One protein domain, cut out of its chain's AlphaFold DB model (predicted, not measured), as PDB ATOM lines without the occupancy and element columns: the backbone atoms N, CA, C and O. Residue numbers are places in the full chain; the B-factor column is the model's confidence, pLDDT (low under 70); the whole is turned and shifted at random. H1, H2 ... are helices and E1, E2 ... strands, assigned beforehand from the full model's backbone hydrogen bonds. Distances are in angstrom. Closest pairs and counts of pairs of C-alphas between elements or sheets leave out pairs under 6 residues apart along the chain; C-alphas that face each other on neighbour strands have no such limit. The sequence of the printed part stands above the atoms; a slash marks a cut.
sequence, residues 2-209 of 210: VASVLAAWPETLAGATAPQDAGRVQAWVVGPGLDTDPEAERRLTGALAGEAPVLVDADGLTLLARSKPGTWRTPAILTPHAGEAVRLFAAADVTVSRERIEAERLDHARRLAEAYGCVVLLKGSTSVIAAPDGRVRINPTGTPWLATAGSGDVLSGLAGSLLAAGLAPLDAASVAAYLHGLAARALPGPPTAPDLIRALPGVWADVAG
ATOM      1  N   VAL A   2      -7.853  -2.248  17.100       84.62
ATOM      2  CA  VAL A   2      -9.110  -1.667  16.562       84.62
ATOM      3  C   VAL A   2      -9.247  -1.804  15.039       84.62
ATOM      4  O   VAL A   2     -10.243  -2.339  14.570       84.62
ATOM      5  N   ALA A   3      -8.227  -1.415  14.266       87.44
ATOM      6  CA  ALA A   3      -8.261  -1.539  12.805       87.44
ATOM      7  C   ALA A   3      -8.462  -2.990  12.319       87.44
ATOM      8  O   ALA A   3      -9.158  -3.219  11.338       87.44
ATOM      9  N   SER A   4      -7.887  -3.973  13.018       86.88
ATOM     10  CA  SER A   4      -8.039  -5.395  12.689       86.88
ATOM     11  C   SER A   4      -9.441  -5.911  13.016       86.88
ATOM     12  O   SER A   4      -9.974  -6.716  12.259       86.88
ATOM     13  N   VAL A   5     -10.047  -5.430  14.108       86.62
ATOM     14  CA  VAL A   5     -11.440  -5.744  14.461       86.62
ATOM     15  C   VAL A   5     -12.386  -5.161  13.417       86.62
ATOM     16  O   VAL A   5     -13.187  -5.900  12.867       86.62
ATOM     17  N   LEU A   6     -12.240  -3.881  13.067       91.00
ATOM     18  CA  LEU A   6     -13.079  -3.232  12.050       91.00
ATOM     19  C   LEU A   6     -12.914  -3.850  10.656       91.00
ATOM     20  O   LEU A   6     -13.863  -3.880   9.882       91.00
ATOM     21  N   ALA A   7     -11.726  -4.362  10.326       91.38
ATOM     22  CA  ALA A   7     -11.509  -5.073   9.070       91.38
ATOM     23  C   ALA A   7     -12.243  -6.426   9.018       91.38
ATOM     24  O   ALA A   7     -12.655  -6.848   7.942       91.38
ATOM     25  N   ALA A   8     -12.387  -7.107  10.158       87.25
ATOM     26  CA  ALA A   8     -13.064  -8.400  10.253       87.25
ATOM     27  C   ALA A   8     -14.578  -8.276  10.515       87.25
ATOM     28  O   ALA A   8     -15.336  -9.115  10.034       87.25
ATOM     29  N   TRP A   9     -15.004  -7.228  11.227       89.88
ATOM     30  CA  TRP A   9     -16.393  -6.916  11.586       89.88
ATOM     31  C   TRP A   9     -16.673  -5.415  11.385       89.88
ATOM     32  O   TRP A   9     -16.661  -4.653  12.361       89.88
ATOM     33  N   PRO A  10     -16.887  -4.959  10.134       90.38
ATOM     34  CA  PRO A  10     -17.116  -3.548   9.799       90.38
ATOM     35  C   PRO A  10     -18.337  -2.920  10.479       90.38
ATOM     36  O   PRO A  10     -18.412  -1.703  10.620       90.38
ATOM     37  N   GLU A  11     -19.292  -3.743  10.905       90.12
ATOM     38  CA  GLU A  11     -20.467  -3.359  11.684       90.12
ATOM     39  C   GLU A  11     -20.136  -2.945  13.128       90.12
ATOM     40  O   GLU A  11     -20.978  -2.362  13.814       90.12
ATOM     41  N   THR A  12     -18.920  -3.228  13.605       90.69
ATOM     42  CA  THR A  12     -18.486  -2.868  14.956       90.69
ATOM     43  C   THR A  12     -18.281  -1.361  15.067       90.69
ATOM     44  O   THR A  12     -17.483  -0.771  14.342       90.69
ATOM     45  N   LEU A  13     -18.928  -0.730  16.045       87.25
ATOM     46  CA  LEU A  13     -18.625   0.650  16.415       87.25
ATOM     47  C   LEU A  13     -17.467   0.667  17.417       87.25
ATOM     48  O   LEU A  13     -17.585   0.149  18.524       87.25
ATOM     49  N   ALA A  14     -16.345   1.274  17.033       86.62
ATOM     50  CA  ALA A  14     -15.168   1.423  17.884       86.62
ATOM     51  C   ALA A  14     -14.827   2.905  18.074       86.62
ATOM     52  O   ALA A  14     -14.886   3.681  17.122       86.62
ATOM     53  N   GLY A  15     -14.435   3.295  19.290       78.12
ATOM     54  CA  GLY A  15     -13.973   4.662  19.567       78.12
ATOM     55  C   GLY A  15     -14.411   5.254  20.904       78.12
ATOM     56  O   GLY A  15     -13.826   6.245  21.325       78.12
ATOM     57  N   ALA A  16     -15.383   4.652  21.596       77.44
ATOM     58  CA  ALA A  16     -15.740   5.073  22.947       77.44
ATOM     59  C   ALA A  16     -14.593   4.752  23.919       77.44
ATOM     60  O   ALA A  16     -14.154   3.604  24.018       77.44
ATOM     61  N   THR A  17     -14.099   5.770  24.624       74.62
ATOM     62  CA  THR A  17     -13.000   5.633  25.592       74.62
ATOM     63  C   THR A  17     -13.477   5.493  27.028       74.62
ATOM     64  O   THR A  17     -12.716   5.022  27.869       74.62
ATOM     65  N   ALA A  18     -14.726   5.853  27.300       75.19
ATOM     66  CA  ALA A  18     -15.382   5.664  28.580       75.19
ATOM     67  C   ALA A  18     -16.864   5.290  28.378       75.19
ATOM     68  O   ALA A  18     -17.421   5.561  27.310       75.19
ATOM     69  N   PRO A  19     -17.529   4.680  29.380       77.38
ATOM     70  CA  PRO A  19     -18.922   4.252  29.251       77.38
ATOM     71  C   PRO A  19     -19.882   5.374  28.831       77.38
ATOM     72  O   PRO A  19     -20.767   5.156  28.008       77.38
ATOM     73  N   GLN A  20     -19.677   6.593  29.333       78.81
ATOM     74  CA  GLN A  20     -20.491   7.757  28.970       78.81
ATOM     75  C   GLN A  20     -20.350   8.183  27.498       78.81
ATOM     76  O   GLN A  20     -21.257   8.819  26.964       78.81
ATOM     77  N   ASP A  21     -19.252   7.809  26.832       83.12
ATOM     78  CA  ASP A  21     -18.981   8.167  25.435       83.12
ATOM     79  C   ASP A  21     -19.632   7.181  24.451       83.12
ATOM     80  O   ASP A  21     -19.745   7.474  23.262       83.12
ATOM     81  N   ALA A  22     -20.060   6.001  24.919       80.06
ATOM     82  CA  ALA A  22     -20.606   4.946  24.061       80.06
ATOM     83  C   ALA A  22     -22.071   5.175  23.647       80.06
ATOM     84  O   ALA A  22     -22.628   4.393  22.875       80.06
ATOM     85  N   GLY A  23     -22.715   6.225  24.164       83.00
ATOM     86  CA  GLY A  23     -24.146   6.446  23.993       83.00
ATOM     87  C   GLY A  23     -24.993   5.428  24.764       83.00
ATOM     88  O   GLY A  23     -24.580   4.874  25.782       83.00
ATOM     89  N   ARG A  24     -26.229   5.202  24.305       86.62
ATOM     90  CA  ARG A  24     -27.160   4.282  24.970       86.62
ATOM     91  C   ARG A  24     -26.883   2.840  24.547       86.62
ATOM     92  O   ARG A  24     -27.191   2.467  23.418       86.62
ATOM     93  N   VAL A  25     -26.398   2.033  25.484       93.19
ATOM     94  CA  VAL A  25     -26.207   0.584  25.315       93.19
ATOM     95  C   VAL A  25     -27.220  -0.215  26.136       93.19
ATOM     96  O   VAL A  25     -27.795   0.294  27.098       93.19
ATOM     97  N   GLN A  26     -27.448  -1.472  25.752       96.12
ATOM     98  CA  GLN A  26     -28.373  -2.382  26.439       96.12
ATOM     99  C   GLN A  26     -27.675  -3.277  27.468       96.12
ATOM    100  O   GLN A  26     -28.338  -3.764  28.374       96.12
ATOM    101  N   ALA A  27     -26.362  -3.482  27.351       97.50
ATOM    102  CA  ALA A  27     -25.541  -4.183  28.332       97.50
ATOM    103  C   ALA A  27     -24.065  -3.791  28.174       97.50
ATOM    104  O   ALA A  27     -23.656  -3.294  27.122       97.50
ATOM    105  N   TRP A  28     -23.269  -4.063  29.204       96.69
ATOM    106  CA  TRP A  28     -21.819  -3.889  29.210       96.69
ATOM    107  C   TRP A  28     -21.102  -5.229  29.365       96.69
ATOM    108  O   TRP A  28     -21.534  -6.081  30.138       96.69
ATOM    109  N   VAL A  29     -19.962  -5.379  28.693       97.31
ATOM    110  CA  VAL A  29     -18.964  -6.418  28.980       97.31
ATOM    111  C   VAL A  29     -17.669  -5.709  29.346       97.31
ATOM    112  O   VAL A  29     -17.162  -4.906  28.565       97.31
ATOM    113  N   VAL A  30     -17.148  -5.979  30.538       95.31
ATOM    114  CA  VAL A  30     -15.962  -5.315  31.083       95.31
ATOM    115  C   VAL A  30     -14.970  -6.380  31.531       95.31
ATOM    116  O   VAL A  30     -15.297  -7.210  32.375       95.31
ATOM    117  N   GLY A  31     -13.752  -6.364  30.992       92.94
ATOM    118  CA  GLY A  31     -12.711  -7.280  31.453       92.94
ATOM    119  C   GLY A  31     -11.715  -7.729  30.398       92.94
ATOM    120  O   GLY A  31     -10.537  -7.433  30.557       92.94
ATOM    121  N   PRO A  32     -12.155  -8.438  29.344       90.88
ATOM    122  CA  PRO A  32     -11.255  -9.011  28.349       90.88
ATOM    123  C   PRO A  32     -10.317  -7.973  27.727       90.88
ATOM    124  O   PRO A  32     -10.769  -7.026  27.082       90.88
ATOM    125  N   GLY A  33      -9.008  -8.152  27.926       84.56
ATOM    126  CA  GLY A  33      -7.979  -7.269  27.372       84.56
ATOM    127  C   GLY A  33      -7.956  -5.859  27.969       84.56
ATOM    128  O   GLY A  33      -7.449  -4.946  27.315       84.56
ATOM    129  N   LEU A  34      -8.519  -5.662  29.167       84.81
ATOM    130  CA  LEU A  34      -8.315  -4.438  29.938       84.81
ATOM    131  C   LEU A  34      -6.979  -4.491  30.678       84.81
ATOM    132  O   LEU A  34      -6.535  -5.539  31.126       84.81
ATOM    133  N   ASP A  35      -6.368  -3.331  30.883       87.56
ATOM    134  CA  ASP A  35      -5.322  -3.201  31.891       87.56
ATOM    135  C   ASP A  35      -5.940  -3.158  33.300       87.56
ATOM    136  O   ASP A  35      -7.158  -3.133  33.483       87.56
ATOM    137  N   THR A  36      -5.098  -3.116  34.332       90.69
ATOM    138  CA  THR A  36      -5.549  -2.947  35.728       90.69
ATOM    139  C   THR A  36      -5.176  -1.578  36.300       90.69
ATOM    140  O   THR A  36      -4.908  -1.434  37.500       90.69
ATOM    141  N   ASP A  37      -5.128  -0.582  35.416       92.31
ATOM    142  CA  ASP A  37      -4.794   0.804  35.717       92.31
ATOM    143  C   ASP A  37      -6.013   1.599  36.251       92.31
ATOM    144  O   ASP A  37      -7.146   1.101  36.253       92.31
ATOM    145  N   PRO A  38      -5.814   2.843  36.726       91.62
ATOM    146  CA  PRO A  38      -6.912   3.661  37.241       91.62
ATOM    147  C   PRO A  38      -7.994   4.008  36.207       91.62
ATOM    148  O   PRO A  38      -9.101   4.376  36.590       91.62
ATOM    149  N   GLU A  39      -7.694   3.960  34.906       90.50
ATOM    150  CA  GLU A  39      -8.687   4.213  33.857       90.50
ATOM    151  C   GLU A  39      -9.606   3.004  33.677       90.50
ATOM    152  O   GLU A  39     -10.826   3.158  33.637       90.50
ATOM    153  N   ALA A  40      -9.052   1.795  33.670       92.00
ATOM    154  CA  ALA A  40      -9.831   0.564  33.663       92.00
ATOM    155  C   ALA A  40     -10.741   0.456  34.902       92.00
ATOM    156  O   ALA A  40     -11.912   0.088  34.781       92.00
ATOM    157  N   GLU A  41     -10.254   0.866  36.078       92.38
ATOM    158  CA  GLU A  41     -11.062   0.940  37.303       92.38
ATOM    159  C   GLU A  41     -12.232   1.931  37.174       92.38
ATOM    160  O   GLU A  41     -13.365   1.614  37.556       92.38
ATOM    161  N   ARG A  42     -11.997   3.109  36.576       90.75
ATOM    162  CA  ARG A  42     -13.064   4.081  36.283       90.75
ATOM    163  C   ARG A  42     -14.103   3.519  35.321       90.75
ATOM    164  O   ARG A  42     -15.294   3.714  35.552       90.75
ATOM    165  N   ARG A  43     -13.684   2.803  34.273       91.56
ATOM    166  CA  ARG A  43     -14.599   2.169  33.306       91.56
ATOM    167  C   ARG A  43     -15.480   1.116  33.970       91.56
ATOM    168  O   ARG A  43     -16.691   1.136  33.767       91.56
ATOM    169  N   LEU A  44     -14.895   0.247  34.796       93.25
ATOM    170  CA  LEU A  44     -15.641  -0.751  35.567       93.25
ATOM    171  C   LEU A  44     -16.646  -0.087  36.513       93.25
ATOM    172  O   LEU A  44     -17.826  -0.433  36.505       93.25
ATOM    173  N   THR A  45     -16.193   0.900  37.285       91.69
ATOM    174  CA  THR A  45     -17.044   1.624  38.239       91.69
ATOM    175  C   THR A  45     -18.183   2.352  37.527       91.69
ATOM    176  O   THR A  45     -19.326   2.284  37.967       91.69
ATOM    177  N   GLY A  46     -17.896   3.006  36.398       91.25
ATOM    178  CA  GLY A  46     -18.896   3.696  35.586       91.25
ATOM    179  C   GLY A  46     -19.954   2.749  35.019       91.25
ATOM    180  O   GLY A  46     -21.141   3.057  35.092       91.25
ATOM    181  N   ALA A  47     -19.548   1.577  34.518       92.62
ATOM    182  CA  ALA A  47     -20.485   0.561  34.040       92.62
ATOM    183  C   ALA A  47     -21.389   0.042  35.173       92.62
ATOM    184  O   ALA A  47     -22.606  -0.023  35.012       92.62
ATOM    185  N   LEU A  48     -20.812  -0.269  36.339       92.62
ATOM    186  CA  LEU A  48     -21.541  -0.782  37.507       92.62
ATOM    187  C   LEU A  48     -22.445   0.261  38.189       92.62
ATOM    188  O   LEU A  48     -23.399  -0.113  38.876       92.62
ATOM    189  N   ALA A  49     -22.163   1.553  38.010       90.50
ATOM    190  CA  ALA A  49     -22.988   2.654  38.512       90.50
ATOM    191  C   ALA A  49     -24.214   2.958  37.628       90.50
ATOM    192  O   ALA A  49     -25.107   3.686  38.064       90.50
ATOM    193  N   GLY A  50     -24.252   2.437  36.397       89.81
ATOM    194  CA  GLY A  50     -25.354   2.635  35.457       89.81
ATOM    195  C   GLY A  50     -26.568   1.733  35.706       89.81
ATOM    196  O   GLY A  50     -26.638   0.988  36.680       89.81
ATOM    197  N   GLU A  51     -27.536   1.792  34.787       90.88
ATOM    198  CA  GLU A  51     -28.759   0.965  34.818       90.88
ATOM    199  C   GLU A  51     -28.684  -0.267  33.902       90.88
ATOM    200  O   GLU A  51     -29.446  -1.218  34.070       90.88
ATOM    201  N   ALA A  52     -27.784  -0.253  32.913       95.06
ATOM    202  CA  ALA A  52     -27.630  -1.356  31.971       95.06
ATOM    203  C   ALA A  52     -26.949  -2.558  32.656       95.06
ATOM    204  O   ALA A  52     -25.971  -2.346  33.381       95.06
ATOM    205  N   PRO A  53     -27.411  -3.801  32.417       97.38
ATOM    206  CA  PRO A  53     -26.766  -5.005  32.926       97.38
ATOM    207  C   PRO A  53     -25.278  -5.087  32.573       97.38
ATOM    208  O   PRO A  53     -24.872  -4.686  31.480       97.38
ATOM    209  N   VAL A  54     -24.469  -5.649  33.472       97.44
ATOM    210  CA  VAL A  54     -23.005  -5.707  33.322       97.44
ATOM    211  C   VAL A  54     -22.494  -7.137  33.454       97.44
ATOM    212  O   VAL A  54     -22.765  -7.819  34.437       97.44
ATOM    213  N   LEU A  55     -21.686  -7.584  32.499       98.38
ATOM    214  CA  LEU A  55     -20.834  -8.755  32.655       98.38
ATOM    215  C   LEU A  55     -19.411  -8.313  32.995       98.38
ATOM    216  O   LEU A  55     -18.837  -7.481  32.291       98.38
ATOM    217  N   VAL A  56     -18.840  -8.891  34.050       97.81
ATOM    218  CA  VAL A  56     -17.460  -8.651  34.481       97.81
ATOM    219  C   VAL A  56     -16.652  -9.945  34.350       97.81
ATOM    220  O   VAL A  56     -17.007 -10.962  34.948       97.81
ATOM    221  N   ASP A  57     -15.557  -9.896  33.590       97.31
ATOM    222  CA  ASP A  57     -14.646 -11.027  33.346       97.31
ATOM    223  C   ASP A  57     -13.175 -10.619  33.544       97.31
ATOM    224  O   ASP A  57     -12.874  -9.436  33.698       97.31
ATOM    225  N   ALA A  58     -12.253 -11.586  33.546       94.50
ATOM    226  CA  ALA A  58     -10.805 -11.376  33.420       94.50
ATOM    227  C   ALA A  58     -10.234 -10.224  34.286       94.50
ATOM    228  O   ALA A  58     -10.346 -10.225  35.519       94.50
ATOM    229  N   ASP A  59      -9.622  -9.214  33.662       94.69
ATOM    230  CA  ASP A  59      -9.026  -8.070  34.359       94.69
ATOM    231  C   ASP A  59     -10.066  -7.225  35.106       94.69
ATOM    232  O   ASP A  59      -9.776  -6.678  36.171       94.69
ATOM    233  N   GLY A  60     -11.317  -7.221  34.639       95.62
ATOM    234  CA  GLY A  60     -12.452  -6.637  35.349       95.62
ATOM    235  C   GLY A  60     -12.700  -7.326  36.691       95.62
ATOM    236  O   GLY A  60     -12.914  -6.646  37.691       95.62
ATOM    237  N   LEU A  61     -12.588  -8.658  36.760       96.44
ATOM    238  CA  LEU A  61     -12.679  -9.407  38.024       96.44
ATOM    239  C   LEU A  61     -11.480  -9.133  38.936       96.44
ATOM    240  O   LEU A  61     -11.624  -9.083  40.157       96.44
ATOM    241  N   THR A  62     -10.298  -8.930  38.352       95.19
ATOM    242  CA  THR A  62      -9.094  -8.555  39.108       95.19
ATOM    243  C   THR A  62      -9.238  -7.170  39.737       95.19
ATOM    244  O   THR A  62      -8.873  -6.994  40.899       95.19
ATOM    245  N   LEU A  63      -9.794  -6.203  39.006       94.81
ATOM    246  CA  LEU A  63     -10.131  -4.879  39.531       94.81
ATOM    247  C   LEU A  63     -11.226  -4.963  40.598       94.81
ATOM    248  O   LEU A  63     -11.083  -4.384  41.670       94.81
ATOM    249  N   LEU A  64     -12.275  -5.744  40.342       94.00
ATOM    250  CA  LEU A  64     -13.376  -5.953  41.277       94.00
ATOM    251  C   LEU A  64     -12.885  -6.489  42.628       94.00
ATOM    252  O   LEU A  64     -13.313  -6.004  43.674       94.00
ATOM    253  N   ALA A  65     -11.922  -7.418  42.607       94.25
ATOM    254  CA  ALA A  65     -11.284  -7.989  43.794       94.25
ATOM    255  C   ALA A  65     -10.439  -6.992  44.622       94.25
ATOM    256  O   ALA A  65      -9.912  -7.363  45.667       94.25
ATOM    257  N   ARG A  66     -10.287  -5.733  44.190       91.25
ATOM    258  CA  ARG A  66      -9.665  -4.657  44.987       91.25
ATOM    259  C   ARG A  66     -10.676  -3.889  45.845       91.25
ATOM    260  O   ARG A  66     -10.280  -3.076  46.675       91.25
ATOM    261  N   SER A  67     -11.969  -4.131  45.638       84.38
ATOM    262  CA  SER A  67     -13.071  -3.416  46.281       84.38
ATOM    263  C   SER A  67     -14.004  -4.373  47.024       84.38
ATOM    264  O   SER A  67     -13.974  -5.585  46.806       84.38
ATOM    265  N   LYS A  68     -14.834  -3.831  47.923       79.88
ATOM    266  CA  LYS A  68     -15.801  -4.649  48.661       79.88
ATOM    267  C   LYS A  68     -16.907  -5.183  47.732       79.88
ATOM    268  O   LYS A  68     -17.353  -4.442  46.852       79.88
ATOM    269  N   PRO A  69     -17.389  -6.420  47.951       82.50
ATOM    270  CA  PRO A  69     -18.478  -7.015  47.177       82.50
ATOM    271  C   PRO A  69     -19.780  -6.199  47.183       82.50
ATOM    272  O   PRO A  69     -20.088  -5.513  48.158       82.50
ATOM    273  N   GLY A  70     -20.585  -6.348  46.123       71.56
ATOM    274  CA  GLY A  70     -22.033  -6.091  46.160       71.56
ATOM    275  C   GLY A  70     -22.467  -4.626  46.282       71.56
ATOM    276  O   GLY A  70     -23.557  -4.347  46.773       71.56
ATOM    277  N   THR A  71     -21.637  -3.674  45.858       78.44
ATOM    278  CA  THR A  71     -21.954  -2.236  45.954       78.44
ATOM    279  C   THR A  71     -22.796  -1.698  44.792       78.44
ATOM    280  O   THR A  71     -23.222  -0.542  44.828       78.44
ATOM    281  N   TRP A  72     -23.066  -2.512  43.770       85.44
ATOM    282  CA  TRP A  72     -23.818  -2.118  42.578       85.44
ATOM    283  C   TRP A  72     -25.296  -2.510  42.654       85.44
ATOM    284  O   TRP A  72     -25.686  -3.450  43.341       85.44
ATOM    285  N   ARG A  73     -26.134  -1.769  41.918       85.19
ATOM    286  CA  ARG A  73     -27.588  -2.011  41.826       85.19
ATOM    287  C   ARG A  73     -28.019  -2.621  40.496       85.19
ATOM    288  O   ARG A  73     -29.119  -3.157  40.406       85.19
ATOM    289  N   THR A  74     -27.177  -2.514  39.472       91.31
ATOM    290  CA  THR A  74     -27.460  -3.068  38.148       91.31
ATOM    291  C   THR A  74     -27.404  -4.601  38.164       91.31
ATOM    292  O   THR A  74     -26.598  -5.173  38.905       91.31
ATOM    293  N   PRO A  75     -28.225  -5.309  37.367       95.50
ATOM    294  CA  PRO A  75     -28.064  -6.746  37.184       95.50
ATOM    295  C   PRO A  75     -26.656  -7.074  36.670       95.50
ATOM    296  O   PRO A  75     -26.203  -6.487  35.690       95.50
ATOM    297  N   ALA A  76     -25.970  -8.030  37.299       97.19
ATOM    298  CA  ALA A  76     -24.603  -8.376  36.916       97.19
ATOM    299  C   ALA A  76     -24.358  -9.882  36.763       97.19
ATOM    300  O   ALA A  76     -25.013 -10.703  37.416       97.19
ATOM    301  N   ILE A  77     -23.392 -10.218  35.905       98.50
ATOM    302  CA  ILE A  77     -22.803 -11.552  35.753       98.50
ATOM    303  C   ILE A  77     -21.303 -11.451  36.034       98.50
ATOM    304  O   ILE A  77     -20.611 -10.660  35.399       98.50
ATOM    305  N   LEU A  78     -20.786 -12.288  36.928       98.50
ATOM    306  CA  LEU A  78     -19.350 -12.515  37.091       98.50
ATOM    307  C   LEU A  78     -18.980 -13.851  36.453       98.50
ATOM    308  O   LEU A  78     -19.671 -14.848  36.674       98.50
ATOM    309  N   THR A  79     -17.878 -13.909  35.711       98.19
ATOM    310  CA  THR A  79     -17.448 -15.129  34.999       98.19
ATOM    311  C   THR A  79     -16.101 -15.690  35.481       98.19
ATOM    312  O   THR A  79     -15.248 -15.998  34.648       98.19
ATOM    313  N   PRO A  80     -15.842 -15.844  36.797       97.88
ATOM    314  CA  PRO A  80     -14.528 -16.253  37.280       97.88
ATOM    315  C   PRO A  80     -14.196 -17.703  36.911       97.88
ATOM    316  O   PRO A  80     -15.046 -18.591  36.954       97.88
ATOM    317  N   HIS A  81     -12.928 -17.993  36.641       96.12
ATOM    318  CA  HIS A  81     -12.361 -19.324  36.854       96.12
ATOM    319  C   HIS A  81     -11.901 -19.488  38.316       96.12
ATOM    320  O   HIS A  81     -11.887 -18.533  39.088       96.12
ATOM    321  N   ALA A  82     -11.455 -20.685  38.719       96.69
ATOM    322  CA  ALA A  82     -11.110 -20.965  40.123       96.69
ATOM    323  C   ALA A  82     -10.054 -20.000  40.709       96.69
ATOM    324  O   ALA A  82     -10.235 -19.479  41.802       96.69
ATOM    325  N   GLY A  83      -8.981 -19.699  39.967       96.38
ATOM    326  CA  GLY A  83      -7.986 -18.698  40.383       96.38
ATOM    327  C   GLY A  83      -8.524 -17.265  40.573       96.38
ATOM    328  O   GLY A  83      -8.123 -16.597  41.520       96.38
ATOM    329  N   GLU A  84      -9.442 -16.794  39.724       97.38
ATOM    330  CA  GLU A  84     -10.110 -15.492  39.900       97.38
ATOM    331  C   GLU A  84     -11.060 -15.529  41.102       97.38
ATOM    332  O   GLU A  84     -11.074 -14.604  41.909       97.38
ATOM    333  N   ALA A  85     -11.784 -16.638  41.283       98.06
ATOM    334  CA  ALA A  85     -12.665 -16.853  42.425       98.06
ATOM    335  C   ALA A  85     -11.921 -16.777  43.770       98.06
ATOM    336  O   ALA A  85     -12.456 -16.194  44.707       98.06
ATOM    337  N   VAL A  86     -10.680 -17.278  43.866       98.19
ATOM    338  CA  VAL A  86      -9.837 -17.100  45.070       98.19
ATOM    339  C   VAL A  86      -9.668 -15.617  45.415       98.19
ATOM    340  O   VAL A  86      -9.802 -15.238  46.576       98.19
ATOM    341  N   ARG A  87      -9.399 -14.765  44.417       97.06
ATOM    342  CA  ARG A  87      -9.206 -13.319  44.625       97.06
ATOM    343  C   ARG A  87     -10.502 -12.640  45.064       97.06
ATOM    344  O   ARG A  87     -10.474 -11.818  45.972       97.06
ATOM    345  N   LEU A  88     -11.625 -13.018  44.453       97.50
ATOM    346  CA  LEU A  88     -12.948 -12.513  44.824       97.50
ATOM    347  C   LEU A  88     -13.323 -12.906  46.262       97.50
ATOM    348  O   LEU A  88     -13.775 -12.070  47.035       97.50
ATOM    349  N   PHE A  89     -13.074 -14.154  46.666       97.81
ATOM    350  CA  PHE A  89     -13.286 -14.568  48.054       97.81
ATOM    351  C   PHE A  89     -12.398 -13.797  49.030       97.81
ATOM    352  O   PHE A  89     -12.897 -13.353  50.059       97.81
ATOM    353  N   ALA A  90     -11.125 -13.571  48.695       96.31
ATOM    354  CA  ALA A  90     -10.235 -12.772  49.532       96.31
ATOM    355  C   ALA A  90     -10.752 -11.331  49.712       96.31
ATOM    356  O   ALA A  90     -10.697 -10.801  50.817       96.31
ATOM    357  N   ALA A  91     -11.317 -10.726  48.661       95.06
ATOM    358  CA  ALA A  91     -11.963  -9.409  48.726       95.06
ATOM    359  C   ALA A  91     -13.252  -9.399  49.571       95.06
ATOM    360  O   ALA A  91     -13.661  -8.355  50.077       95.06
ATOM    361  N   ALA A  92     -13.882 -10.563  49.727       94.75
ATOM    362  CA  ALA A  92     -15.022 -10.806  50.606       94.75
ATOM    363  C   ALA A  92     -14.606 -11.302  52.007       94.75
ATOM    364  O   ALA A  92     -15.430 -11.886  52.709       94.75
ATOM    365  N   ASP A  93     -13.341 -11.113  52.402       95.00
ATOM    366  CA  ASP A  93     -12.777 -11.537  53.691       95.00
ATOM    367  C   ASP A  93     -12.847 -13.065  53.941       95.00
ATOM    368  O   ASP A  93     -12.880 -13.537  55.079       95.00
ATOM    369  N   VAL A  94     -12.842 -13.870  52.870       96.38
ATOM    370  CA  VAL A  94     -12.855 -15.340  52.917       96.38
ATOM    371  C   VAL A  94     -11.571 -15.908  52.312       96.38
ATOM    372  O   VAL A  94     -11.307 -15.781  51.119       96.38
ATOM    373  N   THR A  95     -10.792 -16.631  53.116       97.19
ATOM    374  CA  THR A  95      -9.616 -17.365  52.628       97.19
ATOM    375  C   THR A  95     -10.010 -18.766  52.177       97.19
ATOM    376  O   THR A  95     -10.499 -19.571  52.969       97.19
ATOM    377  N   VAL A  96      -9.755 -19.087  50.910       98.00
ATOM    378  CA  VAL A  96     -10.000 -20.414  50.335       98.00
ATOM    379  C   VAL A  96      -8.962 -20.726  49.257       98.00
ATOM    380  O   VAL A  96      -8.513 -19.830  48.544       98.00
ATOM    381  N   SER A  97      -8.555 -21.992  49.140       98.19
ATOM    382  CA  SER A  97      -7.615 -22.414  48.100       98.19
ATOM    383  C   SER A  97      -8.321 -22.707  46.775       98.19
ATOM    384  O   SER A  97      -9.517 -23.018  46.729       98.19
ATOM    385  N   ARG A  98      -7.560 -22.661  45.681       97.88
ATOM    386  CA  ARG A  98      -8.056 -23.012  44.348       97.88
ATOM    387  C   ARG A  98      -8.587 -24.448  44.309       97.88
ATOM    388  O   ARG A  98      -9.656 -24.687  43.758       97.88
ATOM    389  N   GLU A  99      -7.864 -25.380  44.920       97.69
ATOM    390  CA  GLU A  99      -8.189 -26.810  44.948       97.69
ATOM    391  C   GLU A  99      -9.519 -27.044  45.665       97.69
ATOM    392  O   GLU A  99     -10.328 -27.861  45.232       97.69
ATOM    393  N   ARG A 100      -9.783 -26.282  46.733       97.94
ATOM    394  CA  ARG A 100     -11.050 -26.355  47.457       97.94
ATOM    395  C   ARG A 100     -12.219 -25.857  46.607       97.94
ATOM    396  O   ARG A 100     -13.254 -26.516  46.568       97.94
ATOM    397  N   ILE A 101     -12.039 -24.751  45.881       98.06
ATOM    398  CA  ILE A 101     -13.045 -24.250  44.929       98.06
ATOM    399  C   ILE A 101     -13.307 -25.285  43.829       98.06
ATOM    400  O   ILE A 101     -14.454 -25.514  43.457       98.06
ATOM    401  N   GLU A 102     -12.260 -25.921  43.300       96.50
ATOM    402  CA  GLU A 102     -12.385 -26.945  42.258       96.50
ATOM    403  C   GLU A 102     -13.048 -28.236  42.764       96.50
ATOM    404  O   GLU A 102     -13.799 -28.853  42.009       96.50
ATOM    405  N   ALA A 103     -12.841 -28.609  44.029       96.56
ATOM    406  CA  ALA A 103     -13.501 -29.752  44.659       96.56
ATOM    407  C   ALA A 103     -14.981 -29.480  44.992       96.56
ATOM    408  O   ALA A 103     -15.812 -30.382  44.911       96.56
ATOM    409  N   GLU A 104     -15.332 -28.237  45.333       96.94
ATOM    410  CA  GLU A 104     -16.655 -27.855  45.848       96.94
ATOM    411  C   GLU A 104     -17.285 -26.724  45.021       96.94
ATOM    412  O   GLU A 104     -17.839 -25.758  45.549       96.94
ATOM    413  N   ARG A 105     -17.204 -26.842  43.691       97.12
ATOM    414  CA  ARG A 105     -17.601 -25.795  42.727       97.12
ATOM    415  C   ARG A 105     -19.024 -25.293  42.936       97.12
ATOM    416  O   ARG A 105     -19.277 -24.098  42.809       97.12
ATOM    417  N   LEU A 106     -19.947 -26.206  43.245       97.75
ATOM    418  CA  LEU A 106     -21.351 -25.881  43.478       97.75
ATOM    419  C   LEU A 106     -21.525 -24.931  44.668       97.75
ATOM    420  O   LEU A 106     -22.203 -23.914  44.544       97.75
ATOM    421  N   ASP A 107     -20.898 -25.262  45.797       98.06
ATOM    422  CA  ASP A 107     -20.961 -24.467  47.025       98.06
ATOM    423  C   ASP A 107     -20.312 -23.094  46.818       98.06
ATOM    424  O   ASP A 107     -20.914 -22.057  47.086       98.06
ATOM    425  N   HIS A 108     -19.118 -23.073  46.226       98.38
ATOM    426  CA  HIS A 108     -18.369 -21.836  46.032       98.38
ATOM    427  C   HIS A 108     -19.034 -20.892  45.022       98.38
ATOM    428  O   HIS A 108     -19.028 -19.681  45.235       98.38
ATOM    429  N   ALA A 109     -19.660 -21.410  43.960       98.56
ATOM    430  CA  ALA A 109     -20.433 -20.577  43.039       98.56
ATOM    431  C   ALA A 109     -21.624 -19.906  43.745       98.56
ATOM    432  O   ALA A 109     -21.845 -18.711  43.559       98.56
ATOM    433  N   ARG A 110     -22.356 -20.646  44.593       98.56
ATOM    434  CA  ARG A 110     -23.470 -20.097  45.389       98.56
ATOM    435  C   ARG A 110     -22.996 -19.023  46.357       98.56
ATOM    436  O   ARG A 110     -23.584 -17.951  46.399       98.56
ATOM    437  N   ARG A 111     -21.913 -19.295  47.088       98.06
ATOM    438  CA  ARG A 111     -21.344 -18.358  48.064       98.06
ATOM    439  C   ARG A 111     -20.833 -17.080  47.409       98.06
ATOM    440  O   ARG A 111     -21.031 -16.011  47.970       98.06
ATOM    441  N   LEU A 112     -20.224 -17.161  46.223       97.81
ATOM    442  CA  LEU A 112     -19.870 -15.960  45.459       97.81
ATOM    443  C   LEU A 112     -21.115 -15.203  44.992       97.81
ATOM    444  O   LEU A 112     -21.152 -13.985  45.125       97.81
ATOM    445  N   ALA A 113     -22.126 -15.900  44.468       98.06
ATOM    446  CA  ALA A 113     -23.354 -15.261  43.999       98.06
ATOM    447  C   ALA A 113     -24.066 -14.504  45.130       98.06
ATOM    448  O   ALA A 113     -24.492 -13.368  44.941       98.06
ATOM    449  N   GLU A 114     -24.126 -15.105  46.319       96.50
ATOM    450  CA  GLU A 114     -24.647 -14.481  47.534       96.50
ATOM    451  C   GLU A 114     -23.785 -13.293  47.983       96.50
ATOM    452  O   GLU A 114     -24.302 -12.187  48.124       96.50
ATOM    453  N   ALA A 115     -22.470 -13.486  48.137       95.69
ATOM    454  CA  ALA A 115     -21.557 -12.445  48.616       95.69
ATOM    455  C   ALA A 115     -21.548 -11.199  47.719       95.69
ATOM    456  O   ALA A 115     -21.434 -10.078  48.211       95.69
ATOM    457  N   TYR A 116     -21.676 -11.388  46.405       96.31
ATOM    458  CA  TYR A 116     -21.674 -10.305  45.425       96.31
ATOM    459  C   TYR A 116     -23.073  -9.853  44.993       96.31
ATOM    460  O   TYR A 116     -23.178  -8.927  44.189       96.31
ATOM    461  N   GLY A 117     -24.141 -10.491  45.481       96.19
ATOM    462  CA  GLY A 117     -25.521 -10.140  45.137       96.19
ATOM    463  C   GLY A 117     -25.839 -10.231  43.639       96.19
ATOM    464  O   GLY A 117     -26.667  -9.473  43.138       96.19
ATOM    465  N   CYS A 118     -25.174 -11.118  42.894       97.56
ATOM    466  CA  CYS A 118     -25.292 -11.198  41.436       97.56
ATOM    467  C   CYS A 118     -25.115 -12.626  40.908       97.56
ATOM    468  O   CYS A 118     -24.871 -13.562  41.669       97.56
ATOM    469  N   VAL A 119     -25.287 -12.817  39.597       98.69
ATOM    470  CA  VAL A 119     -25.102 -14.135  38.982       98.69
ATOM    471  C   VAL A 119     -23.617 -14.431  38.820       98.69
ATOM    472  O   VAL A 119     -22.856 -13.596  38.345       98.69
ATOM    473  N   VAL A 120     -23.208 -15.649  39.164       98.69
ATOM    474  CA  VAL A 120     -21.834 -16.134  38.998       98.69
ATOM    475  C   VAL A 120     -21.832 -17.339  38.073       98.69
ATOM    476  O   VAL A 120     -22.441 -18.358  38.387       98.69
ATOM    477  N   LEU A 121     -21.109 -17.240  36.961       98.69
ATOM    478  CA  LEU A 121     -20.729 -18.350  36.093       98.69
ATOM    479  C   LEU A 121     -19.297 -18.763  36.458       98.69
ATOM    480  O   LEU A 121     -18.320 -18.192  35.981       98.69
ATOM    481  N   LEU A 122     -19.164 -19.773  37.318       98.31
ATOM    482  CA  LEU A 122     -17.871 -20.327  37.709       98.31
ATOM    483  C   LEU A 122     -17.349 -21.270  36.612       98.31
ATOM    484  O   LEU A 122     -17.804 -22.415  36.490       98.31
ATOM    485  N   LYS A 123     -16.371 -20.797  35.829       95.75
ATOM    486  CA  LYS A 123     -15.730 -21.512  34.709       95.75
ATOM    487  C   LYS A 123     -14.920 -22.721  35.195       95.75
ATOM    488  O   LYS A 123     -14.368 -22.730  36.303       95.75
ATOM    489  N   GLY A 124     -14.865 -23.780  34.389       90.50
ATOM    490  CA  GLY A 124     -14.081 -25.000  34.635       90.50
ATOM    491  C   GLY A 124     -14.641 -26.210  33.885       90.50
ATOM    492  O   GLY A 124     -15.514 -26.049  33.036       90.50
ATOM    493  N   SER A 125     -14.161 -27.417  34.210       84.19
ATOM    494  CA  SER A 125     -14.547 -28.678  33.539       84.19
ATOM    495  C   SER A 125     -16.056 -28.932  33.525       84.19
ATOM    496  O   SER A 125     -16.595 -29.512  32.590       84.19
ATOM    497  N   THR A 126     -16.745 -28.469  34.562       90.44
ATOM    498  CA  THR A 126     -18.196 -28.329  34.602       90.44
ATOM    499  C   THR A 126     -18.497 -26.932  35.114       90.44
ATOM    500  O   THR A 126     -18.129 -26.575  36.241       90.44
ATOM    501  N   SER A 127     -19.114 -26.114  34.266       95.81
ATOM    502  CA  SER A 127     -19.438 -24.738  34.636       95.81
ATOM    503  C   SER A 127     -20.678 -24.719  35.525       95.81
ATOM    504  O   SER A 127     -21.658 -25.414  35.249       95.81
ATOM    505  N   VAL A 128     -20.624 -23.937  36.601       98.44
ATOM    506  CA  VAL A 128     -21.735 -23.771  37.548       98.44
ATOM    507  C   VAL A 128     -22.221 -22.335  37.457       98.44
ATOM    508  O   VAL A 128     -21.417 -21.417  37.582       98.44
ATOM    509  N   ILE A 129     -23.521 -22.148  37.247       98.81
ATOM    510  CA  ILE A 129     -24.161 -20.839  37.168       98.81
ATOM    511  C   ILE A 129     -25.075 -20.684  38.376       98.81
ATOM    512  O   ILE A 129     -26.096 -21.364  38.460       98.81
ATOM    513  N   ALA A 130     -24.711 -19.818  39.312       98.81
ATOM    514  CA  ALA A 130     -25.462 -19.572  40.537       98.81
ATOM    515  C   ALA A 130     -26.050 -18.160  40.541       98.81
ATOM    516  O   ALA A 130     -25.379 -17.203  40.163       98.81
ATOM    517  N   ALA A 131     -27.303 -18.038  40.967       98.50
ATOM    518  CA  ALA A 131     -27.984 -16.773  41.201       98.50
ATOM    519  C   ALA A 131     -27.970 -16.418  42.698       98.50
ATOM    520  O   ALA A 131     -27.902 -17.322  43.538       98.50
ATOM    521  N   PRO A 132     -28.083 -15.123  43.050       96.88
ATOM    522  CA  PRO A 132     -28.027 -14.680  44.443       96.88
ATOM    523  C   PRO A 132     -29.236 -15.146  45.269       96.88
ATOM    524  O   PRO A 132     -29.176 -15.167  46.490       96.88
ATOM    525  N   ASP A 133     -30.324 -15.564  44.617       96.81
ATOM    526  CA  ASP A 133     -31.512 -16.146  45.258       96.81
ATOM    527  C   ASP A 133     -31.401 -17.663  45.509       96.81
ATOM    528  O   ASP A 133     -32.374 -18.317  45.883       96.81
ATOM    529  N   GLY A 134     -30.219 -18.242  45.284       96.69
ATOM    530  CA  GLY A 134     -29.932 -19.649  45.538       96.69
ATOM    531  C   GLY A 134     -30.288 -20.598  44.394       96.69
ATOM    532  O   GLY A 134     -29.984 -21.792  44.502       96.69
ATOM    533  N   ARG A 135     -30.879 -20.119  43.286       98.50
ATOM    534  CA  ARG A 135     -31.037 -20.938  42.074       98.50
ATOM    535  C   ARG A 135     -29.669 -21.268  41.485       98.50
ATOM    536  O   ARG A 135     -28.791 -20.412  41.405       98.50
ATOM    537  N   VAL A 136     -29.504 -22.506  41.024       98.50
ATOM    538  CA  VAL A 136     -28.265 -22.959  40.386       98.50
ATOM    539  C   VAL A 136     -28.562 -23.795  39.153       98.50
ATOM    540  O   VAL A 136     -29.500 -24.590  39.139       98.50
ATOM    541  N   ARG A 137     -27.729 -23.635  38.128       98.56
ATOM    542  CA  ARG A 137     -27.699 -24.461  36.923       98.56
ATOM    543  C   ARG A 137     -26.294 -25.002  36.706       98.56
ATOM    544  O   ARG A 137     -25.301 -24.333  36.981       98.56
ATOM    545  N   ILE A 138     -26.222 -26.226  36.208       98.00
ATOM    546  CA  ILE A 138     -24.966 -26.907  35.901       98.00
ATOM    547  C   ILE A 138     -24.912 -27.080  34.392       98.00
ATOM    548  O   ILE A 138     -25.839 -27.635  33.805       98.00
ATOM    549  N   ASN A 139     -23.835 -26.608  33.772       96.69
ATOM    550  CA  ASN A 139     -23.587 -26.826  32.358       96.69
ATOM    551  C   ASN A 139     -22.563 -27.959  32.182       96.69
ATOM    552  O   ASN A 139     -21.373 -27.741  32.432       96.69
ATOM    553  N   PRO A 140     -23.000 -29.154  31.741       89.62
ATOM    554  CA  PRO A 140     -22.110 -30.276  31.465       89.62
ATOM    555  C   PRO A 140     -21.540 -30.225  30.038       89.62
ATOM    556  O   PRO A 140     -20.901 -31.183  29.602       89.62
ATOM    557  N   THR A 141     -21.839 -29.175  29.260       90.88
ATOM    558  CA  THR A 141     -21.294 -29.016  27.908       90.88
ATOM    559  C   THR A 141     -19.853 -28.514  27.923       90.88
ATOM    560  O   THR A 141     -19.328 -28.108  28.958       90.88
ATOM    561  N   GLY A 142     -19.204 -28.566  26.760       83.25
ATOM    562  CA  GLY A 142     -17.799 -28.214  26.600       83.25
ATOM    563  C   GLY A 142     -16.890 -29.427  26.474       83.25
ATOM    564  O   GLY A 142     -17.319 -30.584  26.574       83.25
ATOM    565  N   THR A 143     -15.629 -29.125  26.192       86.44
ATOM    566  CA  THR A 143     -14.525 -30.071  26.041       86.44
ATOM    567  C   THR A 143     -13.293 -29.490  26.745       86.44
ATOM    568  O   THR A 143     -13.216 -28.270  26.927       86.44
ATOM    569  N   PRO A 144     -12.296 -30.313  27.126       86.50
ATOM    570  CA  PRO A 144     -11.032 -29.810  27.677       86.50
ATOM    571  C   PRO A 144     -10.322 -28.810  26.757       86.50
ATOM    572  O   PRO A 144      -9.508 -28.011  27.209       86.50
ATOM    573  N   TRP A 145     -10.652 -28.831  25.466       86.06
ATOM    574  CA  TRP A 145     -10.111 -27.918  24.476       86.06
ATOM    575  C   TRP A 145     -10.524 -26.459  24.664       86.06
ATOM    576  O   TRP A 145      -9.873 -25.587  24.107       86.06
ATOM    577  N   LEU A 146     -11.552 -26.172  25.467       88.31
ATOM    578  CA  LEU A 146     -11.927 -24.798  25.817       88.31
ATOM    579  C   LEU A 146     -10.904 -24.102  26.730       88.31
ATOM    580  O   LEU A 146     -11.023 -22.910  26.993       88.31
ATOM    581  N   ALA A 147      -9.876 -24.812  27.201       83.56
ATOM    582  CA  ALA A 147      -8.738 -24.228  27.906       83.56
ATOM    583  C   ALA A 147      -7.735 -23.527  26.955       83.56
ATOM    584  O   ALA A 147      -6.530 -23.536  27.211       83.56
ATOM    585  N   THR A 148      -8.209 -22.950  25.847       83.50
ATOM    586  CA  THR A 148      -7.407 -22.173  24.891       83.50
ATOM    587  C   THR A 148      -7.563 -20.672  25.131       83.50
ATOM    588  O   THR A 148      -8.600 -20.187  25.592       83.50
ATOM    589  N   ALA A 149      -6.511 -19.912  24.817       82.75
ATOM    590  CA  ALA A 149      -6.540 -18.457  24.920       82.75
ATOM    591  C   ALA A 149      -7.661 -17.868  24.043       82.75
ATOM    592  O   ALA A 149      -7.856 -18.285  22.901       82.75
ATOM    593  N   GLY A 150      -8.403 -16.905  24.590       88.75
ATOM    594  CA  GLY A 150      -9.507 -16.229  23.905       88.75
ATOM    595  C   GLY A 150     -10.852 -16.961  23.938       88.75
ATOM    596  O   GLY A 150     -11.873 -16.343  23.659       88.75
ATOM    597  N   SER A 151     -10.912 -18.242  24.323       92.94
ATOM    598  CA  SER A 151     -12.200 -18.940  24.472       92.94
ATOM    599  C   SER A 151     -13.090 -18.282  25.537       92.94
ATOM    600  O   SER A 151     -14.290 -18.115  25.322       92.94
ATOM    601  N   GLY A 152     -12.500 -17.848  26.657       93.38
ATOM    602  CA  GLY A 152     -13.211 -17.084  27.687       93.38
ATOM    603  C   GLY A 152     -13.815 -15.783  27.152       93.38
ATOM    604  O   GLY A 152     -14.957 -15.472  27.477       93.38
ATOM    605  N   ASP A 153     -13.110 -15.090  26.256       95.31
ATOM    606  CA  ASP A 153     -13.584 -13.836  25.664       95.31
ATOM    607  C   ASP A 153     -14.811 -14.071  24.772       95.31
ATOM    608  O   ASP A 153     -15.753 -13.278  24.788       95.31
ATOM    609  N   VAL A 154     -14.847 -15.200  24.048       96.56
ATOM    610  CA  VAL A 154     -16.027 -15.612  23.268       96.56
ATOM    611  C   VAL A 154     -17.214 -15.888  24.189       96.56
ATOM    612  O   VAL A 154     -18.321 -15.432  23.904       96.56
ATOM    613  N   LEU A 155     -17.002 -16.597  25.303       97.44
ATOM    614  CA  LEU A 155     -18.053 -16.841  26.296       97.44
ATOM    615  C   LEU A 155     -18.605 -15.526  26.867       97.44
ATOM    616  O   LEU A 155     -19.822 -15.357  26.949       97.44
ATOM    617  N   SER A 156     -17.725 -14.594  27.230       97.69
ATOM    618  CA  SER A 156     -18.093 -13.293  27.796       97.69
ATOM    619  C   SER A 156     -18.834 -12.413  26.790       97.69
ATOM    620  O   SER A 156     -19.867 -11.834  27.126       97.69
ATOM    621  N   GLY A 157     -18.385 -12.380  25.531       97.19
ATOM    622  CA  GLY A 157     -19.088 -11.693  24.447       97.19
ATOM    623  C   GLY A 157     -20.470 -12.289  24.164       97.19
ATOM    624  O   GLY A 157     -21.440 -11.548  24.013       97.19
ATOM    625  N   LEU A 158     -20.590 -13.621  24.163       98.12
ATOM    626  CA  LEU A 158     -21.861 -14.321  23.964       98.12
ATOM    627  C   LEU A 158     -22.850 -14.073  25.111       98.12
ATOM    628  O   LEU A 158     -24.024 -13.804  24.875       98.12
ATOM    629  N   ALA A 159     -22.398 -14.131  26.363       98.56
ATOM    630  CA  ALA A 159     -23.246 -13.798  27.506       98.56
ATOM    631  C   ALA A 159     -23.656 -12.315  27.495       98.56
ATOM    632  O   ALA A 159     -24.812 -11.996  27.773       98.56
ATOM    633  N   GLY A 160     -22.743 -11.417  27.116       98.19
ATOM    634  CA  GLY A 160     -23.019  -9.991  26.953       98.19
ATOM    635  C   GLY A 160     -24.049  -9.684  25.866       98.19
ATOM    636  O   GLY A 160     -24.939  -8.864  26.084       98.19
ATOM    637  N   SER A 161     -23.988 -10.363  24.716       97.75
ATOM    638  CA  SER A 161     -24.971 -10.170  23.643       97.75
ATOM    639  C   SER A 161     -26.363 -10.660  24.045       97.75
ATOM    640  O   SER A 161     -27.359 -10.010  23.734       97.75
ATOM    641  N   LEU A 162     -26.445 -11.752  24.809       98.31
ATOM    642  CA  LEU A 162     -27.702 -12.264  25.355       98.31
ATOM    643  C   LEU A 162     -28.297 -11.334  26.419       98.31
ATOM    644  O   LEU A 162     -29.511 -11.122  26.426       98.31
ATOM    645  N   LEU A 163     -27.460 -10.733  27.273       98.38
ATOM    646  CA  LEU A 163     -27.891  -9.657  28.172       98.38
ATOM    647  C   LEU A 163     -28.450  -8.468  27.380       98.38
ATOM    648  O   LEU A 163     -29.539  -7.988  27.686       98.38
ATOM    649  N   ALA A 164     -27.740  -8.022  26.340       97.88
ATOM    650  CA  ALA A 164     -28.183  -6.918  25.489       97.88
ATOM    651  C   ALA A 164     -29.500  -7.230  24.752       97.88
ATOM    652  O   ALA A 164     -30.310  -6.331  24.534       97.88
ATOM    653  N   ALA A 165     -29.741  -8.502  24.421       97.31
ATOM    654  CA  ALA A 165     -30.996  -8.991  23.850       97.31
ATOM    655  C   ALA A 165     -32.149  -9.091  24.873       97.31
ATOM    656  O   ALA A 165     -33.276  -9.405  24.494       97.31
ATOM    657  N   GLY A 166     -31.896  -8.813  26.157       97.44
ATOM    658  CA  GLY A 166     -32.910  -8.740  27.209       97.44
ATOM    659  C   GLY A 166     -33.080 -10.010  28.043       97.44
ATOM    660  O   GLY A 166     -34.030 -10.088  28.823       97.44
ATOM    661  N   LEU A 167     -32.193 -11.005  27.920       98.25
ATOM    662  CA  LEU A 167     -32.235 -12.164  28.814       98.25
ATOM    663  C   LEU A 167     -31.854 -11.753  30.240       98.25
ATOM    664  O   LEU A 167     -30.928 -10.971  30.464       98.25
ATOM    665  N   ALA A 168     -32.530 -12.349  31.225       98.06
ATOM    666  CA  ALA A 168     -32.139 -12.205  32.621       98.06
ATOM    667  C   ALA A 168     -30.723 -12.784  32.844       98.06
ATOM    668  O   ALA A 168     -30.371 -13.778  32.203       98.06
ATOM    669  N   PRO A 169     -29.923 -12.256  33.794       98.50
ATOM    670  CA  PRO A 169     -28.530 -12.673  33.981       98.50
ATOM    671  C   PRO A 169     -28.310 -14.184  34.126       98.50
ATOM    672  O   PRO A 169     -27.379 -14.736  33.542       98.50
ATOM    673  N   LEU A 170     -29.192 -14.875  34.859       98.69
ATOM    674  CA  LEU A 170     -29.103 -16.326  35.043       98.69
ATOM    675  C   LEU A 170     -29.310 -17.068  33.715       98.69
ATOM    676  O   LEU A 170     -28.611 -18.044  33.442       98.69
ATOM    677  N   ASP A 171     -30.248 -16.609  32.888       98.62
ATOM    678  CA  ASP A 171     -30.537 -17.192  31.579       98.62
ATOM    679  C   ASP A 171     -29.427 -16.885  30.578       98.62
ATOM    680  O   ASP A 171     -28.918 -17.814  29.958       98.62
ATOM    681  N   ALA A 172     -28.973 -15.631  30.499       98.69
ATOM    682  CA  ALA A 172     -27.876 -15.221  29.625       98.69
ATOM    683  C   ALA A 172     -26.593 -16.024  29.907       98.69
ATOM    684  O   ALA A 172     -26.032 -16.626  28.993       98.69
ATOM    685  N   ALA A 173     -26.181 -16.129  31.177       98.69
ATOM    686  CA  ALA A 173     -25.029 -16.939  31.580       98.69
ATOM    687  C   ALA A 173     -25.202 -18.427  31.227       98.69
ATOM    688  O   ALA A 173     -24.265 -19.079  30.764       98.69
ATOM    689  N   SER A 174     -26.403 -18.977  31.437       98.56
ATOM    690  CA  SER A 174     -26.678 -20.399  31.190       98.56
ATOM    691  C   SER A 174     -26.661 -20.738  29.702       98.56
ATOM    692  O   SER A 174     -26.007 -21.700  29.300       98.56
ATOM    693  N   VAL A 175     -27.363 -19.946  28.889       98.31
ATOM    694  CA  VAL A 175     -27.448 -20.126  27.437       98.31
ATOM    695  C   VAL A 175     -26.072 -19.927  26.808       98.31
ATOM    696  O   VAL A 175     -25.646 -20.767  26.017       98.31
ATOM    697  N   ALA A 176     -25.327 -18.898  27.227       98.31
ATOM    698  CA  ALA A 176     -23.967 -18.675  26.753       98.31
ATOM    699  C   ALA A 176     -23.048 -19.864  27.053       98.31
ATOM    700  O   ALA A 176     -22.394 -20.374  26.147       98.31
ATOM    701  N   ALA A 177     -23.034 -20.352  28.299       97.88
ATOM    702  CA  ALA A 177     -22.216 -21.500  28.682       97.88
ATOM    703  C   ALA A 177     -22.564 -22.750  27.858       97.88
ATOM    704  O   ALA A 177     -21.667 -23.476  27.423       97.88
ATOM    705  N   TYR A 178     -23.860 -22.990  27.642       97.69
ATOM    706  CA  TYR A 178     -24.356 -24.141  26.897       97.69
ATOM    707  C   TYR A 178     -23.945 -24.092  25.420       97.69
ATOM    708  O   TYR A 178     -23.308 -25.019  24.924       97.69
ATOM    709  N   LEU A 179     -24.235 -22.986  24.733       97.69
ATOM    710  CA  LEU A 179     -23.905 -22.805  23.318       97.69
ATOM    711  C   LEU A 179     -22.396 -22.779  23.073       97.69
ATOM    712  O   LEU A 179     -21.920 -23.412  22.138       97.69
ATOM    713  N   HIS A 180     -21.632 -22.114  23.941       97.25
ATOM    714  CA  HIS A 180     -20.172 -22.113  23.880       97.25
ATOM    715  C   HIS A 180     -19.604 -23.536  24.014       97.25
ATOM    716  O   HIS A 180     -18.716 -23.946  23.263       97.25
ATOM    717  N   GLY A 181     -20.155 -24.326  24.939       96.31
ATOM    718  CA  GLY A 181     -19.757 -25.714  25.123       96.31
ATOM    719  C   GLY A 181     -20.150 -26.632  23.963       96.31
ATOM    720  O   GLY A 181     -19.405 -27.560  23.647       96.31
ATOM    721  N   LEU A 182     -21.292 -26.388  23.319       96.50
ATOM    722  CA  LEU A 182     -21.708 -27.105  22.113       96.50
ATOM    723  C   LEU A 182     -20.871 -26.715  20.886       96.50
ATOM    724  O   LEU A 182     -20.445 -27.604  20.153       96.50
ATOM    725  N   ALA A 183     -20.547 -25.431  20.710       96.56
ATOM    726  CA  ALA A 183     -19.658 -24.954  19.646       96.56
ATOM    727  C   ALA A 183     -18.297 -25.659  19.694       96.56
ATOM    728  O   ALA A 183     -17.810 -26.147  18.678       96.56
ATOM    729  N   ALA A 184     -17.729 -25.820  20.888       95.12
ATOM    730  CA  ALA A 184     -16.484 -26.562  21.070       95.12
ATOM    731  C   ALA A 184     -16.582 -28.051  20.705       95.12
ATOM    732  O   ALA A 184     -15.592 -28.640  20.283       95.12
ATOM    733  N   ARG A 185     -17.752 -28.678  20.896       94.75
ATOM    734  CA  ARG A 185     -17.988 -30.096  20.568       94.75
ATOM    735  C   ARG A 185     -18.194 -30.333  19.079       94.75
ATOM    736  O   ARG A 185     -17.877 -31.415  18.603       94.75
ATOM    737  N   ALA A 186     -18.739 -29.348  18.374       94.44
ATOM    738  CA  ALA A 186     -18.931 -29.415  16.931       94.44
ATOM    739  C   ALA A 186     -17.603 -29.320  16.155       94.44
ATOM    740  O   ALA A 186     -17.540 -29.698  14.987       94.44
ATOM    741  N   LEU A 187     -16.540 -28.821  16.794       94.44
ATOM    742  CA  LEU A 187     -15.226 -28.657  16.180       94.44
ATOM    743  C   LEU A 187     -14.378 -29.936  16.338       94.44
ATOM    744  O   LEU A 187     -14.423 -30.579  17.384       94.44
ATOM    745  N   PRO A 188     -13.578 -30.320  15.325       92.50
ATOM    746  CA  PRO A 188     -12.867 -31.604  15.302       92.50
ATOM    747  C   PRO A 188     -11.603 -31.648  16.179       92.50
ATOM    748  O   PRO A 188     -10.940 -32.682  16.258       92.50
ATOM    749  N   GLY A 189     -11.229 -30.534  16.808       92.00
ATOM    750  CA  GLY A 189      -9.998 -30.404  17.578       92.00
ATOM    751  C   GLY A 189      -9.964 -29.119  18.404       92.00
ATOM    752  O   GLY A 189     -10.980 -28.425  18.501       92.00
ATOM    753  N   PRO A 190      -8.803 -28.787  19.001       91.44
ATOM    754  CA  PRO A 190      -8.664 -27.600  19.828       91.44
ATOM    755  C   PRO A 190      -9.034 -26.314  19.082       91.44
ATOM    756  O   PRO A 190      -8.374 -25.999  18.090       91.44
ATOM    757  N   PRO A 191     -10.066 -25.570  19.524       93.38
ATOM    758  CA  PRO A 191     -10.570 -24.452  18.755       93.38
ATOM    759  C   PRO A 191      -9.822 -23.161  19.088       93.38
ATOM    760  O   PRO A 191      -9.443 -22.909  20.240       93.38
ATOM    761  N   THR A 192      -9.664 -22.306  18.081       94.44
ATOM    762  CA  THR A 192      -9.339 -20.895  18.302       94.44
ATOM    763  C   THR A 192     -10.610 -20.103  18.627       94.44
ATOM    764  O   THR A 192     -11.728 -20.553  18.358       94.44
ATOM    765  N   ALA A 193     -10.465 -18.894  19.177       92.88
ATOM    766  CA  ALA A 193     -11.610 -18.012  19.417       92.88
ATOM    767  C   ALA A 193     -12.427 -17.720  18.132       92.88
ATOM    768  O   ALA A 193     -13.650 -17.868  18.170       92.88
ATOM    769  N   PRO A 194     -11.812 -17.409  16.968       93.06
ATOM    770  CA  PRO A 194     -12.546 -17.302  15.706       93.06
ATOM    771  C   PRO A 194     -13.296 -18.572  15.291       93.06
ATOM    772  O   PRO A 194     -14.379 -18.463  14.719       93.06
ATOM    773  N   ASP A 195     -12.760 -19.766  15.564       95.31
ATOM    774  CA  ASP A 195     -13.446 -21.021  15.225       95.31
ATOM    775  C   ASP A 195     -14.726 -21.187  16.044       95.31
ATOM    776  O   ASP A 195     -15.773 -21.519  15.489       95.31
ATOM    777  N   LEU A 196     -14.668 -20.870  17.344       96.38
ATOM    778  CA  LEU A 196     -15.848 -20.852  18.210       96.38
ATOM    779  C   LEU A 196     -16.890 -19.850  17.704       96.38
ATOM    780  O   LEU A 196     -18.053 -20.213  17.557       96.38
ATOM    781  N   ILE A 197     -16.478 -18.618  17.377       94.75
ATOM    782  CA  ILE A 197     -17.379 -17.575  16.858       94.75
ATOM    783  C   ILE A 197     -18.095 -18.049  15.587       94.75
ATOM    784  O   ILE A 197     -19.305 -17.876  15.465       94.75
ATOM    785  N   ARG A 198     -17.373 -18.680  14.652       95.44
ATOM    786  CA  ARG A 198     -17.957 -19.190  13.399       95.44
ATOM    787  C   ARG A 198     -18.894 -20.379  13.607       95.44
ATOM    788  O   ARG A 198     -19.817 -20.550  12.817       95.44
ATOM    789  N   ALA A 199     -18.672 -21.193  14.639       96.69
ATOM    790  CA  ALA A 199     -19.521 -22.342  14.948       96.69
ATOM    791  C   ALA A 199     -20.838 -21.952  15.646       96.69
ATOM    792  O   ALA A 199     -21.838 -22.659  15.506       96.69
ATOM    793  N   LEU A 200     -20.861 -20.832  16.381       96.75
ATOM    794  CA  LEU A 200     -22.011 -20.420  17.196       96.75
ATOM    795  C   LEU A 200     -23.338 -20.303  16.423       96.75
ATOM    796  O   LEU A 200     -24.324 -20.822  16.941       96.75
ATOM    797  N   PRO A 201     -23.420 -19.691  15.221       95.50
ATOM    798  CA  PRO A 201     -24.688 -19.588  14.497       95.50
ATOM    799  C   PRO A 201     -25.310 -20.945  14.148       95.50
ATOM    800  O   PRO A 201     -26.518 -21.106  14.290       95.50
ATOM    801  N   GLY A 202     -24.497 -21.930  13.746       96.75
ATOM    802  CA  GLY A 202     -24.984 -23.280  13.439       96.75
ATOM    803  C   GLY A 202     -25.491 -24.000  14.687       96.75
ATOM    804  O   GLY A 202     -26.587 -24.541  14.697       96.75
ATOM    805  N   VAL A 203     -24.741 -23.916  15.788       96.62
ATOM    806  CA  VAL A 203     -25.164 -24.490  17.074       96.62
ATOM    807  C   VAL A 203     -26.422 -23.813  17.620       96.62
ATOM    808  O   VAL A 203     -27.277 -24.476  18.204       96.62
ATOM    809  N   TRP A 204     -26.548 -22.497  17.448       95.75
ATOM    810  CA  TRP A 204     -27.755 -21.759  17.810       95.75
ATOM    811  C   TRP A 204     -28.966 -22.264  17.025       95.75
ATOM    812  O   TRP A 204     -29.987 -22.575  17.631       95.75
ATOM    813  N   ALA A 205     -28.831 -22.360  15.699       95.81
ATOM    814  CA  ALA A 205     -29.856 -22.855  14.786       95.81
ATOM    815  C   ALA A 205     -30.340 -24.261  15.185       95.81
ATOM    816  O   ALA A 205     -31.537 -24.472  15.393       95.81
ATOM    817  N   ASP A 206     -29.401 -25.176  15.444       95.06
ATOM    818  CA  ASP A 206     -29.695 -26.543  15.884       95.06
ATOM    819  C   ASP A 206     -30.492 -26.585  17.200       95.06
ATOM    820  O   ASP A 206     -31.452 -27.346  17.330       95.06
ATOM    821  N   VAL A 207     -30.117 -25.764  18.189       94.12
ATOM    822  CA  VAL A 207     -30.810 -25.697  19.492       94.12
ATOM    823  C   VAL A 207     -32.181 -25.026  19.372       94.12
ATOM    824  O   VAL A 207     -33.121 -25.429  20.058       94.12
ATOM    825  N   ALA A 208     -32.302 -24.006  18.521       92.94
ATOM    826  CA  ALA A 208     -33.547 -23.278  18.290       92.94
ATOM    827  C   ALA A 208     -34.530 -24.036  17.377       92.94
ATOM    828  O   ALA A 208     -35.715 -23.702  17.358       92.94
ATOM    829  N   GLY A 209     -34.059 -25.051  16.645       89.00
ATOM    830  CA  GLY A 209     -34.853 -25.782  15.658       89.00
ATOM    831  C   GLY A 209     -35.187 -24.947  14.418       89.00
ATOM    832  O   GLY A 209     -36.271 -25.109  13.856       89.00
TER     833      GLY A 209
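This is residues 2 to 209 of the 210 residues of the protein "NAD(P)H-hydrate dehydratase" of Streptomyces sp. SID3343 (UniProt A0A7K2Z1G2). What shape do these atoms make? A six-stranded sheet of short strands lies between two pairs of helices, H8 and H9 over one face, H3 and H7 over the other. H10 packs on H8 and H9 away from the sheet, while H1 sits off by itself. What is it made of? The 208 printed residues include ten named helices and six strands, in the order H1 H2 E1 H3 E2 H4 E3 H5 H6 H7 E4 E5 E6 H8 H9 H10; the mixed sheet runs E1 E2 E3 E4 E5 E6. The class is mixed, helices and strands, and the whole is compact, with a radius of gyration of the C-alphas of 16.4 A and spans of 43 by 40 by 27 A.

Where are the strands? E1 is residues 28 to 30, E2 54 to 56, E3 76 to 78, E4 119 to 122, E5 127 to 130 and E6 136 to 139; C-alpha 28 is at (-21.819, -3.889, 29.210). Where are the helices? H1 is residues 2 to 8, H2 19 to 22, H3 38 to 49, H4 58 to 64, H5 82 to 91, H6 98 to 103 and H7 105 to 116. H8 is 151 to 164, 20.0 A long, H9 169 to 186, 25.8 A, and H10 193 to 208, 22.6 A, ending at C-alpha 208 (-33.547, -23.278, 18.290).

How do the strands pair? E1 to E4 are parallel neighbours, with N 30 and O 55 (2.9 A), N 56 and O 77 (2.8 A) and N 78 and O 119 (2.8 A) within hydrogen-bond range. E4 E5 E6 form a meander, each strand the antiparallel neighbour of the one before, with N 122 and O 128 at 2.8 A and N 129 and O 137 at 2.8 A. What is on the faces? In three layers, helices on both faces, H8 lies over E1 and E2 at a height of 8.8 A and H9 over E4 at 7.5 A; on the opposite face H7 lies over E4 and E5 at 8.3 A and H3 over E1 and, only just, E2, with 3 C-alphas, at 10.0 A. Which other helices touch? H5, the hub, touches H4 (Leu 61 and Glu 84, 6.9 A), H6 and, only just, with 3 pairs of C-alphas within 8 A, H7; H10 touches H9 (Ala 183 and Ala 199, 5.4 A), and H2 touches H3. Are the helix backbones whole? Each O i to N i+4 pair is within range in H1, H3, H4, H6, H7, H8 and H9, 5 of 6 in H5 and 10 of 12 in H10; H2 is too short for one.

How large is it? The two C-alphas farthest apart, of Asp 93 and Gly 209, are 46.2 A apart. Is anything missing or uncertain? The printed part has no cut, the links H4 to E3 and E6 to H8 are long, and no printed residue is under 70 in pLDDT.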